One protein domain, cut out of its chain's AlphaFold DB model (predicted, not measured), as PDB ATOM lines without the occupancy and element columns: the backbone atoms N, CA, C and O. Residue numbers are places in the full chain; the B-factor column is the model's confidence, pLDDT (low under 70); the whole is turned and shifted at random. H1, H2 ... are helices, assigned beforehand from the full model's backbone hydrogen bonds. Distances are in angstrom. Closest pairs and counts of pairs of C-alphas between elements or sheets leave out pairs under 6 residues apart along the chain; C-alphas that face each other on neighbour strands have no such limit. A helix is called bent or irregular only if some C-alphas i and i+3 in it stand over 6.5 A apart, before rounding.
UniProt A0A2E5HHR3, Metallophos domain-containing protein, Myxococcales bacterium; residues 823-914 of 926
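Overview. This is residues 823 to 914 of the 926 residues of the protein "Metallophos domain-containing protein" of Myxococcales bacterium (UniProt A0A2E5HHR3). One long helix, H1, runs along much of the domain's length, with H5 packed beside its residues 827 to 838 and with H3, near the core, and H4 packed about perpendicular to it. H2 lies towards the other end and makes a helical hairpin with H3, while residues 851 to 856 stick out there. The printed part has 92 residues, with five named helices in the order H1 to H5 and no named strand: all helix. It is compact, with a radius of gyration of the C-alphas of 13.5 A, yet elongated, spanning 41 by 23 by 18 A.

Arrangement. H1, residues 823 to 846, is a hub and touches H3, residues 873 to 882, with residues 832 to 839 alone; the closest C-alphas, of Arg 836 and Ala 882, are 5.5 A apart, and the lines are about perpendicular at 76 degrees. H2, residues 855 to 870, touches H3 with residues 865 to 869 alone, at a shallow tilt of 28 degrees, opposite ways; the closest C-alphas, of Ala 868 and Arg 876, are 5.5 A apart. H4, residues 889 to 896, touches H1 at 87 degrees, about perpendicular, closest at the C-alphas of Leu 828 and Val 889, 6.0 A. H5, residues 900 to 913, touches H1 at a shallow tilt of 24 degrees, the same way, closest at the C-alphas of Ala 838 and Leu 913, 5.5 A. H2 is apart from H4 and H5. Every O i to N i+4 pair is within hydrogen-bond range in H1, H2, H4 and H5; H3 has 3 of 6.

Along the chain. H1 begins at C-alpha 823 (183.025, 232.508, 214.125) and is 34.7 A long; H2 is 23.1 A, H3 15.4 A, H4 10.6 A and H5 20.7 A, ending at C-alpha 913 (175.775, 226.388, 192.860). H3 is irregular, but only just: C-alphas 874 and 877 are 6.8 A apart.

Size, cuts and confidence. The C-alphas farthest apart, of Gly 823 and Pro 855, are 42.8 A apart. The printed part has no cut and no long link. Residues 874 and 897 to 902 have pLDDT under 70.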
ATOM      1  N   GLY A 823     182.534 232.670 215.495       85.38
ATOM      2  CA  GLY A 823     183.025 232.508 214.125       85.38
ATOM      3  C   GLY A 823     182.537 231.204 213.485       85.38
ATOM      4  O   GLY A 823     182.193 231.174 212.303       85.38
ATOM      5  N   ARG A 824     182.420 230.132 214.279       84.50
ATOM      6  CA  ARG A 824     181.846 228.862 213.826       84.50
ATOM      7  C   ARG A 824     180.343 228.961 213.557       84.50
ATOM      8  O   ARG A 824     179.896 228.472 212.523       84.50
ATOM      9  N   GLN A 825     179.569 229.583 214.446       85.06
ATOM     10  CA  GLN A 825     178.125 229.776 214.253       85.06
ATOM     11  C   GLN A 825     177.834 230.607 212.997       85.06
ATOM     12  O   GLN A 825     176.958 230.249 212.212       85.06
ATOM     13  N   GLU A 826     178.613 231.662 212.757       86.50
ATOM     14  CA  GLU A 826     178.516 232.474 211.542       86.50
ATOM     15  C   GLU A 826     178.817 231.660 210.280       86.50
ATOM     16  O   GLU A 826     178.085 231.760 209.298       86.50
ATOM     17  N   ALA A 827     179.857 230.821 210.302       84.12
ATOM     18  CA  ALA A 827     180.189 229.958 209.170       84.12
ATOM     19  C   ALA A 827     179.070 228.947 208.863       84.12
ATOM     20  O   ALA A 827     178.683 228.775 207.707       84.12
ATOM     21  N   LEU A 828     178.481 228.325 209.889       86.50
ATOM     22  CA  LEU A 828     177.346 227.413 209.715       86.50
ATOM     23  C   LEU A 828     176.100 228.143 209.189       86.50
ATOM     24  O   LEU A 828     175.416 227.628 208.304       86.50
ATOM     25  N   ALA A 829     175.825 229.354 209.679       86.81
ATOM     26  CA  ALA A 829     174.733 230.184 209.177       86.81
ATOM     27  C   ALA A 829     174.933 230.561 207.698       86.81
ATOM     28  O   ALA A 829     173.978 230.502 206.918       86.81
ATOM     29  N   ARG A 830     176.170 230.873 207.283       88.00
ATOM     30  CA  ARG A 830     176.510 231.102 205.868       88.00
ATOM     31  C   ARG A 830     176.259 229.864 205.012       88.00
ATOM     32  O   ARG A 830     175.605 229.989 203.979       88.00
ATOM     33  N   LEU A 831     176.673 228.675 205.455       87.69
ATOM     34  CA  LEU A 831     176.387 227.422 204.740       87.69
ATOM     35  C   LEU A 831     174.881 227.188 204.555       87.69
ATOM     36  O   LEU A 831     174.446 226.807 203.469       87.69
ATOM     37  N   ILE A 832     174.069 227.449 205.587       87.81
ATOM     38  CA  ILE A 832     172.602 227.346 205.495       87.81
ATOM     39  C   ILE A 832     172.057 228.326 204.457       87.81
ATOM     40  O   ILE A 832     171.242 227.939 203.619       87.81
ATOM     41  N   ALA A 833     172.504 229.582 204.496       87.56
ATOM     42  CA  ALA A 833     172.069 230.606 203.553       87.56
ATOM     43  C   ALA A 833     172.440 230.243 202.106       87.56
ATOM     44  O   ALA A 833     171.614 230.388 201.208       87.56
ATOM     45  N   LEU A 834     173.648 229.725 201.877       89.31
ATOM     46  CA  LEU A 834     174.096 229.278 200.557       89.31
ATOM     47  C   LEU A 834     173.315 228.053 200.066       89.31
ATOM     48  O   LEU A 834     172.885 228.027 198.915       89.31
ATOM     49  N   ALA A 835     173.047 227.070 200.930       88.50
ATOM     50  CA  ALA A 835     172.239 225.902 200.574       88.50
ATOM     51  C   ALA A 835     170.786 226.274 200.228       88.50
ATOM     52  O   ALA A 835     170.228 225.751 199.260       88.50
ATOM     53  N   ARG A 836     170.180 227.209 200.976       88.88
ATOM     54  CA  ARG A 836     168.850 227.768 200.667       88.88
ATOM     55  C   ARG A 836     168.855 228.511 199.335       88.88
ATOM     56  O   ARG A 836     167.980 228.281 198.510       88.88
ATOM     57  N   ARG A 837     169.885 229.316 199.076       88.69
ATOM     58  CA  ARG A 837     170.045 230.039 197.808       88.69
ATOM     59  C   ARG A 837     170.217 229.094 196.619       88.69
ATOM     60  O   ARG A 837     169.617 229.308 195.572       88.69
ATOM     61  N   ALA A 838     170.978 228.012 196.781       88.44
ATOM     62  CA  ALA A 838     171.116 226.973 195.761       88.44
ATOM     63  C   ALA A 838     169.770 226.285 195.471       88.44
ATOM     64  O   ALA A 838     169.435 226.025 194.313       88.44
ATOM     65  N   PHE A 839     168.970 226.036 196.512       89.06
ATOM     66  CA  PHE A 839     167.609 225.521 196.380       89.06
ATOM     67  C   PHE A 839     166.681 226.500 195.642       89.06
ATOM     68  O   PHE A 839     166.002 226.102 194.695       89.06
ATOM     69  N   GLU A 840     166.689 227.779 196.009       88.38
ATOM     70  CA  GLU A 840     165.924 228.832 195.328       88.38
ATOM     71  C   GLU A 840     166.333 228.969 193.855       88.38
ATOM     72  O   GLU A 840     165.475 229.055 192.976       88.38
ATOM     73  N   GLY A 841     167.633 228.896 193.557       87.62
ATOM     74  CA  GLY A 841     168.156 228.894 192.191       87.62
ATOM     75  C   GLY A 841     167.690 227.685 191.372       87.62
ATOM     76  O   GLY A 841     167.402 227.814 190.181       87.62
ATOM     77  N   TYR A 842     167.561 226.508 191.993       88.25
ATOM     78  CA  TYR A 842     166.937 225.348 191.354       88.25
ATOM     79  C   TYR A 842     165.451 225.596 191.066       88.25
ATOM     80  O   TYR A 842     165.004 225.393 189.937       88.25
ATOM     81  N   VAL A 843     164.697 226.085 192.055       88.56
ATOM     82  CA  VAL A 843     163.268 226.416 191.915       88.56
ATOM     83  C   VAL A 843     163.035 227.434 190.794       88.56
ATOM     84  O   VAL A 843     162.113 227.266 190.000       88.56
ATOM     85  N   ALA A 844     163.894 228.447 190.671       86.06
ATOM     86  CA  ALA A 844     163.802 229.450 189.611       86.06
ATOM     87  C   ALA A 844     163.983 228.857 188.201       86.06
ATOM     88  O   ALA A 844     163.317 229.292 187.264       86.06
ATOM     89  N   ARG A 845     164.855 227.850 188.039       86.19
ATOM     90  CA  ARG A 845     165.132 227.203 186.740       86.19
ATOM     91  C   ARG A 845     164.143 226.096 186.377       86.19
ATOM     92  O   ARG A 845     163.875 225.888 185.197       86.19
ATOM     93  N   HIS A 846     163.626 225.378 187.372       85.38
ATOM     94  CA  HIS A 846     162.862 224.140 187.168       85.38
ATOM     95  C   HIS A 846     161.401 224.221 187.636       85.38
ATOM     96  O   HIS A 846     160.645 223.267 187.458       85.38
ATOM     97  N   GLY A 847     160.985 225.363 188.187       85.69
ATOM     98  CA  GLY A 847     159.638 225.598 188.696       85.69
ATOM     99  C   GLY A 847     159.472 225.221 190.171       85.69
ATOM    100  O   GLY A 847     160.167 224.353 190.707       85.69
ATOM    101  N   ALA A 848     158.526 225.892 190.830       85.69
ATOM    102  CA  ALA A 848     158.209 225.684 192.241       85.69
ATOM    103  C   ALA A 848     157.604 224.293 192.511       85.69
ATOM    104  O   ALA A 848     156.916 223.741 191.645       85.69
ATOM    105  N   PRO A 849     157.827 223.724 193.714       86.88
ATOM    106  CA  PRO A 849     157.179 222.480 194.105       86.88
ATOM    107  C   PRO A 849     155.648 222.653 194.123       86.88
ATOM    108  O   PRO A 849     155.163 223.685 194.588       86.88
ATOM    109  N   PRO A 850     154.868 221.652 193.668       86.12
ATOM    110  CA  PRO A 850     153.409 221.678 193.779       86.12
ATOM    111  C   PRO A 850     152.939 221.840 195.233       86.12
ATOM    112  O   PRO A 850     153.516 221.225 196.132       86.12
ATOM    113  N   GLU A 851     151.870 222.612 195.455       78.25
ATOM    114  CA  GLU A 851     151.333 222.892 196.800       78.25
ATOM    115  C   GLU A 851     150.799 221.630 197.504       78.25
ATOM    116  O   GLU A 851     151.010 221.439 198.705       78.25
ATOM    117  N   GLU A 852     150.150 220.726 196.764       82.38
ATOM    118  CA  GLU A 852     149.629 219.470 197.308       82.38
ATOM    119  C   GLU A 852     150.668 218.340 197.252       82.38
ATOM    120  O   GLU A 852     151.230 218.017 196.199       82.38
ATOM    121  N   ARG A 853     150.868 217.653 198.386       79.56
ATOM    122  CA  ARG A 853     151.762 216.486 198.512       79.56
ATOM    123  C   ARG A 853     151.166 215.224 197.865       79.56
ATOM    124  O   ARG A 853     150.862 214.249 198.547       79.56
ATOM    125  N   GLY A 854     151.004 215.249 196.543       83.06
ATOM    126  CA  GLY A 854     150.508 214.148 195.711       83.06
ATOM    127  C   GLY A 854     151.553 213.586 194.731       83.06
ATOM    128  O   GLY A 854     152.750 213.866 194.856       83.06
ATOM    129  N   PRO A 855     151.129 212.810 193.714       83.94
ATOM    130  CA  PRO A 855     152.026 212.211 192.718       83.94
ATOM    131  C   PRO A 855     152.928 213.224 191.991       83.94
ATOM    132  O   PRO A 855     154.090 212.923 191.728       83.94
ATOM    133  N   ALA A 856     152.423 214.434 191.724       81.62
ATOM    134  CA  ALA A 856     153.178 215.516 191.087       81.62
ATOM    135  C   ALA A 856     154.310 216.058 191.981       81.62
ATOM    136  O   ALA A 856     155.435 216.217 191.515       81.62
ATOM    137  N   TYR A 857     154.051 216.259 193.279       87.62
ATOM    138  CA  TYR A 857     155.089 216.615 194.253       87.62
ATOM    139  C   TYR A 857     156.140 215.501 194.378       87.62
ATOM    140  O   TYR A 857     157.339 215.766 194.423       87.62
ATOM    141  N   GLY A 858     155.700 214.237 194.368       85.88
ATOM    142  CA  GLY A 858     156.593 213.078 194.373       85.88
ATOM    143  C   GLY A 858     157.504 212.998 193.142       85.88
ATOM    144  O   GLY A 858     158.660 212.599 193.277       85.88
ATOM    145  N   ALA A 859     157.014 213.385 191.960       86.56
ATOM    146  CA  ALA A 859     157.820 213.479 190.742       86.56
ATOM    147  C   ALA A 859     158.841 214.625 190.829       86.56
ATOM    148  O   ALA A 859     160.037 214.373 190.708       86.56
ATOM    149  N   TRP A 860     158.393 215.836 191.178       92.06
ATOM    150  CA  TRP A 860     159.267 217.003 191.350       92.06
ATOM    151  C   TRP A 860     160.386 216.747 192.371       92.06
ATOM    152  O   TRP A 860     161.558 217.022 192.123       92.06
ATOM    153  N   ARG A 861     160.056 216.120 193.508       89.31
ATOM    154  CA  ARG A 861     161.034 215.780 194.553       89.31
ATOM    155  C   ARG A 861     162.067 214.754 194.084       89.31
ATOM    156  O   ARG A 861     163.210 214.812 194.529       89.31
ATOM    157  N   LYS A 862     161.690 213.816 193.206       88.88
ATOM    158  CA  LYS A 862     162.636 212.866 192.591       88.88
ATOM    159  C   LYS A 862     163.596 213.571 191.636       88.88
ATOM    160  O   LYS A 862     164.772 213.213 191.620       88.88
ATOM    161  N   ASP A 863     163.122 214.562 190.891       89.00
ATOM    162  CA  ASP A 863     163.962 215.336 189.974       89.00
ATOM    163  C   ASP A 863     164.932 216.247 190.737       89.00
ATOM    164  O   ASP A 863     166.127 216.250 190.435       89.00
ATOM    165  N   TYR A 864     164.471 216.907 191.807       89.56
ATOM    166  CA  TYR A 864     165.357 217.632 192.723       89.56
ATOM    167  C   TYR A 864     166.405 216.703 193.343       89.56
ATOM    168  O   TYR A 864     167.589 217.027 193.396       89.56
ATOM    169  N   ALA A 865     165.982 215.520 193.800       87.31
ATOM    170  CA  ALA A 865     166.885 214.552 194.403       87.31
ATOM    171  C   ALA A 865     167.960 214.059 193.428       87.31
ATOM    172  O   ALA A 865     169.100 213.866 193.843       87.31
ATOM    173  N   ARG A 866     167.617 213.883 192.148       88.25
ATOM    174  CA  ARG A 866     168.575 213.523 191.096       88.25
ATOM    175  C   ARG A 866     169.591 214.642 190.873       88.25
ATOM    176  O   ARG A 866     170.784 214.379 190.927       88.25
ATOM    177  N   TRP A 867     169.128 215.885 190.744       90.38
ATOM    178  CA  TRP A 867     170.013 217.046 190.622       90.38
ATOM    179  C   TRP A 867     170.951 217.196 191.828       90.38
ATOM    180  O   TRP A 867     172.148 217.417 191.661       90.38
ATOM    181  N   ALA A 868     170.439 217.021 193.049       85.69
ATOM    182  CA  ALA A 868     171.252 217.073 194.262       85.69
ATOM    183  C   ALA A 868     172.286 215.930 194.326       85.69
ATOM    184  O   ALA A 868     173.360 216.114 194.893       85.69
ATOM    185  N   GLN A 869     171.993 214.757 193.748       85.44
ATOM    186  CA  GLN A 869     172.934 213.630 193.654       85.44
ATOM    187  C   GLN A 869     174.076 213.871 192.663       85.44
ATOM    188  O   GLN A 869     175.165 213.335 192.869       85.44
ATOM    189  N   GLU A 870     173.842 214.679 191.630       85.38
ATOM    190  CA  GLU A 870     174.852 215.073 190.639       85.38
ATOM    191  C   GLU A 870     175.878 216.068 191.209       85.38
ATOM    192  O   GLU A 870     176.960 216.210 190.649       85.38
ATOM    193  N   GLN A 871     175.584 216.698 192.355       86.19
ATOM    194  CA  GLN A 871     176.514 217.596 193.048       86.19
ATOM    195  C   GLN A 871     177.565 216.829 193.864       86.19
ATOM    196  O   GLN A 871     177.425 215.624 194.138       86.19
ATOM    197  N   GLU A 872     178.619 217.528 194.299       79.88
ATOM    198  CA  GLU A 872     179.669 216.940 195.134       79.88
ATOM    199  C   GLU A 872     179.098 216.291 196.397       79.88
ATOM    200  O   GLU A 872     178.177 216.809 197.039       79.88
ATOM    201  N   ALA A 873     179.680 215.148 196.776       73.12
ATOM    202  CA  ALA A 873     179.205 214.309 197.875       73.12
ATOM    203  C   ALA A 873     179.038 215.072 199.198       73.12
ATOM    204  O   ALA A 873     178.106 214.781 199.952       73.12
ATOM    205  N   ALA A 874     179.899 216.062 199.444       69.06
ATOM    206  CA  ALA A 874     179.873 216.890 200.639       69.06
ATOM    207  C   ALA A 874     178.584 217.741 200.729       69.06
ATOM    208  O   ALA A 874     177.931 217.759 201.775       69.06
ATOM    209  N   ALA A 875     178.146 218.371 199.632       77.31
ATOM    210  CA  ALA A 875     177.014 219.307 199.623       77.31
ATOM    211  C   ALA A 875     175.627 218.635 199.546       77.31
ATOM    212  O   ALA A 875     174.634 219.212 200.004       77.31
ATOM    213  N   ARG A 876     175.533 217.396 199.029       84.06
ATOM    214  CA  ARG A 876     174.252 216.668 198.821       84.06
ATOM    215  C   ARG A 876     173.364 216.676 200.055       84.06
ATOM    216  O   ARG A 876     172.153 216.870 199.990       84.06
ATOM    217  N   GLY A 877     173.997 216.451 201.202       79.38
ATOM    218  CA  GLY A 877     173.340 216.370 202.491       79.38
ATOM    219  C   GLY A 877     172.593 217.631 202.901       79.38
ATOM    220  O   GLY A 877     171.549 217.509 203.543       79.38
ATOM    221  N   LEU A 878     173.142 218.796 202.562       83.25
ATOM    222  CA  LEU A 878     172.579 220.105 202.876       83.25
ATOM    223  C   LEU A 878     171.455 220.453 201.900       83.25
ATOM    224  O   LEU A 878     170.381 220.872 202.324       83.25
ATOM    225  N   LEU A 879     171.657 220.172 200.612       85.50
ATOM    226  CA  LEU A 879     170.656 220.384 199.564       85.50
ATOM    227  C   LEU A 879     169.373 219.579 199.831       85.50
ATOM    228  O   LEU A 879     168.277 220.129 199.801       85.50
ATOM    229  N   PHE A 880     169.485 218.304 200.220       84.81
ATOM    230  CA  PHE A 880     168.308 217.502 200.584       84.81
ATOM    231  C   PHE A 880     167.482 218.091 201.732       84.81
ATOM    232  O   PHE A 880     166.261 217.945 201.743       84.81
ATOM    233  N   GLN A 881     168.139 218.726 202.702       82.75
ATOM    234  CA  GLN A 881     167.476 219.322 203.860       82.75
ATOM    235  C   GLN A 881     166.907 220.712 203.551       82.75
ATOM    236  O   GLN A 881     165.899 221.087 204.152       82.75
ATOM    237  N   ALA A 882     167.500 221.442 202.598       83.75
ATOM    238  CA  ALA A 882     167.020 222.749 202.153       83.75
ATOM    239  C   ALA A 882     165.580 222.688 201.618       83.75
ATOM    240  O   ALA A 882     164.777 223.557 201.940       83.75
ATOM    241  N   VAL A 883     165.226 221.622 200.887       81.75
ATOM    242  CA  VAL A 883     163.872 221.404 200.326       81.75
ATOM    243  C   VAL A 883     162.781 221.361 201.387       81.75
ATOM    244  O   VAL A 883     161.654 221.785 201.145       81.75
ATOM    245  N   ASP A 884     163.094 220.775 202.542       76.62
ATOM    246  CA  ASP A 884     162.128 220.541 203.613       76.62
ATOM    247  C   ASP A 884     162.134 221.659 204.663       76.62
ATOM    248  O   ASP A 884     161.458 221.519 205.682       76.62
ATOM    249  N   ASP A 885     162.913 222.725 204.444       74.44
ATOM    250  CA  ASP A 885     163.173 223.787 205.423       74.44
ATOM    251  C   ASP A 885     163.731 223.250 206.761       74.44
ATOM    252  O   ASP A 885     163.503 223.790 207.838       74.44
ATOM    253  N   ARG A 886     164.475 222.137 206.700       76.50
ATOM    254  CA  ARG A 886     165.028 221.425 207.871       76.50
ATOM    255  C   ARG A 886     166.486 221.784 208.159       76.50
ATOM    256  O   ARG A 886     167.202 221.000 208.777       76.50
ATOM    257  N   LEU A 887     166.942 222.926 207.650       79.81
ATOM    258  CA  LEU A 887     168.293 223.430 207.873       79.81
ATOM    259  C   LEU A 887     168.298 224.414 209.041       79.81
ATOM    260  O   LEU A 887     167.883 225.566 208.889       79.81
ATOM    261  N   ASP A 888     168.818 223.948 210.171       81.69
ATOM    262  CA  ASP A 888     169.131 224.741 211.355       81.69
ATOM    263  C   ASP A 888     170.594 224.521 211.780       81.69
ATOM    264  O   ASP A 888     171.224 223.516 211.425       81.69
ATOM    265  N   VAL A 889     171.145 225.494 212.509       78.88
ATOM    266  CA  VAL A 889     172.565 225.515 212.891       78.88
ATOM    267  C   VAL A 889     172.918 224.338 213.805       78.88
ATOM    268  O   VAL A 889     173.944 223.695 213.582       78.88
ATOM    269  N   ASP A 890     172.044 223.974 214.745       73.06
ATOM    270  CA  ASP A 890     172.279 222.894 215.713       73.06
ATOM    271  C   ASP A 890     172.318 221.506 215.038       73.06
ATOM    272  O   ASP A 890     173.059 220.597 215.437       73.06
ATOM    273  N   THR A 891     171.521 221.305 213.991       73.06
ATOM    274  CA  THR A 891     171.509 220.082 213.178       73.06
ATOM    275  C   THR A 891     172.752 219.974 212.300       73.06
ATOM    276  O   THR A 891     173.337 218.890 212.207       73.06
ATOM    277  N   LEU A 892     173.196 221.078 211.695       75.81
ATOM    278  CA  LEU A 892     174.445 221.121 210.928       75.81
ATOM    279  C   LEU A 892     175.665 220.886 211.820       75.81
ATOM    280  O   LEU A 892     176.562 220.122 211.455       75.81
ATOM    281  N   GLU A 893     175.676 221.500 213.000       74.56
ATOM    282  CA  GLU A 893     176.770 221.391 213.958       74.56
ATOM    283  C   GLU A 893     176.971 219.945 214.427       74.56
ATOM    284  O   GLU A 893     178.102 219.456 214.463       74.56
ATOM    285  N   ARG A 894     175.882 219.209 214.698       72.56
ATOM    286  CA  ARG A 894     175.943 217.773 215.034       72.56
ATOM    287  C   ARG A 894     176.484 216.903 213.901       72.56
ATOM    288  O   ARG A 894     177.027 215.836 214.168       72.56
ATOM    289  N   ARG A 895     176.308 217.325 212.649       72.19
ATOM    290  CA  ARG A 895     176.643 216.531 211.463       72.19
ATOM    291  C   ARG A 895     178.081 216.727 210.992       72.19
ATOM    292  O   ARG A 895     178.710 215.752 210.595       72.19
ATOM    293  N   LEU A 896     178.576 217.964 210.990       70.31
ATOM    294  CA  LEU A 896     179.882 218.305 210.409       70.31
ATOM    295  C   LEU A 896     181.067 218.112 211.370       70.31
ATOM    296  O   LEU A 896     182.214 218.231 210.950       70.31
ATOM    297  N   GLY A 897     180.827 217.792 212.646       65.44
ATOM    298  CA  GLY A 897     181.911 217.572 213.610       65.44
ATOM    299  C   GLY A 897     182.719 218.850 213.861       65.44
ATOM    300  O   GLY A 897     182.129 219.922 213.914       65.44
ATOM    301  N   GLU A 898     184.043 218.754 214.042       59.03
ATOM    302  CA  GLU A 898     184.931 219.892 214.373       59.03
ATOM    303  C   GLU A 898     185.887 220.306 213.231       59.03
ATOM    304  O   GLU A 898     186.551 221.332 213.350       59.03
ATOM    305  N   ALA A 899     185.919 219.582 212.106       59.09
ATOM    306  CA  ALA A 899     186.895 219.778 211.027       59.09
ATOM    307  C   ALA A 899     186.687 221.106 210.247       59.09
ATOM    308  O   ALA A 899     185.648 221.270 209.599       59.09
ATOM    309  N   PRO A 900     187.646 222.059 210.272       58.53
ATOM    310  CA  PRO A 900     187.530 223.346 209.570       58.53
ATOM    311  C   PRO A 900     187.559 223.208 208.042       58.53
ATOM    312  O   PRO A 900     186.808 223.886 207.344       58.53
ATOM    313  N   GLU A 901     188.376 222.285 207.535       58.94
ATOM    314  CA  GLU A 901     188.557 222.008 206.101       58.94
ATOM    315  C   GLU A 901     187.246 221.579 205.430       58.94
ATOM    316  O   GLU A 901     186.969 221.930 204.287       58.94
ATOM    317  N   THR A 902     186.380 220.889 206.178       69.81
ATOM    318  CA  THR A 902     185.063 220.465 205.701       69.81
ATOM    319  C   THR A 902     184.117 221.646 205.487       69.81
ATOM    320  O   THR A 902     183.325 221.616 204.552       69.81
ATOM    321  N   ILE A 903     184.189 222.697 206.314       77.62
ATOM    322  CA  ILE A 903     183.328 223.883 206.173       77.62
ATOM    323  C   ILE A 903     183.751 224.707 204.955       77.62
ATOM    324  O   ILE A 903     182.889 225.073 204.162       77.62
ATOM    325  N   ALA A 904     185.054 224.954 204.789       75.62
ATOM    326  CA  ALA A 904     185.574 225.735 203.668       75.62
ATOM    327  C   ALA A 904     185.273 225.070 202.315       75.62
ATOM    328  O   ALA A 904     184.760 225.728 201.414       75.62
ATOM    329  N   ALA A 905     185.494 223.754 202.207       77.62
ATOM    330  CA  ALA A 905     185.161 222.997 201.000       77.62
ATOM    331  C   ALA A 905     183.656 223.060 200.684       77.62
ATOM    332  O   ALA A 905     183.270 223.316 199.550       77.62
ATOM    333  N   LEU A 906     182.789 222.895 201.694       81.69
ATOM    334  CA  LEU A 906     181.335 223.007 201.517       81.69
ATOM    335  C   LEU A 906     180.889 224.407 201.080       81.69
ATOM    336  O   LEU A 906     179.952 224.527 200.289       81.69
ATOM    337  N   GLU A 907     181.517 225.449 201.621       84.06
ATOM    338  CA  GLU A 907     181.229 226.842 201.275       84.06
ATOM    339  C   GLU A 907     181.591 227.109 199.809       84.06
ATOM    340  O   GLU A 907     180.761 227.642 199.074       84.06
ATOM    341  N   GLU A 908     182.757 226.641 199.355       83.44
ATOM    342  CA  GLU A 908     183.186 226.725 197.955       83.44
ATOM    343  C   GLU A 908     182.218 225.997 197.009       83.44
ATOM    344  O   GLU A 908     181.731 226.599 196.048       83.44
ATOM    345  N   THR A 909     181.855 224.743 197.309       83.44
ATOM    346  CA  THR A 909     180.897 223.976 196.495       83.44
ATOM    347  C   THR A 909     179.547 224.694 196.396       83.44
ATOM    348  O   THR A 909     178.965 224.798 195.317       83.44
ATOM    349  N   LEU A 910     179.004 225.193 197.514       85.31
ATOM    350  CA  LEU A 910     177.688 225.840 197.519       85.31
ATOM    351  C   LEU A 910     177.705 227.216 196.837       85.31
ATOM    352  O   LEU A 910     176.711 227.576 196.204       85.31
ATOM    353  N   LEU A 911     178.815 227.957 196.911       85.38
ATOM    354  CA  LEU A 911     179.001 229.215 196.180       85.38
ATOM    355  C   LEU A 911     178.946 229.007 194.662       85.38
ATOM    356  O   LEU A 911     178.311 229.798 193.967       85.38
ATOM    357  N   GLN A 912     179.529 227.919 194.147       82.62
ATOM    358  CA  GLN A 912     179.447 227.576 192.720       82.62
ATOM    359  C   GLN A 912     178.005 227.285 192.267       82.62
ATOM    360  O   GLN A 912     177.628 227.585 191.135       82.62
ATOM    361  N   LEU A 913     177.174 226.725 193.153       80.75
ATOM    362  CA  LEU A 913     175.775 226.388 192.860       80.75
ATOM    363  C   LEU A 913     174.816 227.576 192.984       80.75
ATOM    364  O   LEU A 913     173.712 227.531 192.428       80.75
ATOM    365  N   ALA A 914     175.225 228.620 193.705       71.69
ATOM    366  CA  ALA A 914     174.416 229.792 194.013       71.69
ATOM    367  C   ALA A 914     175.225 231.101 193.883       71.69
ATOM    368  O   ALA A 914     175.402 231.808 194.882       71.69
TER     369      ALA A 914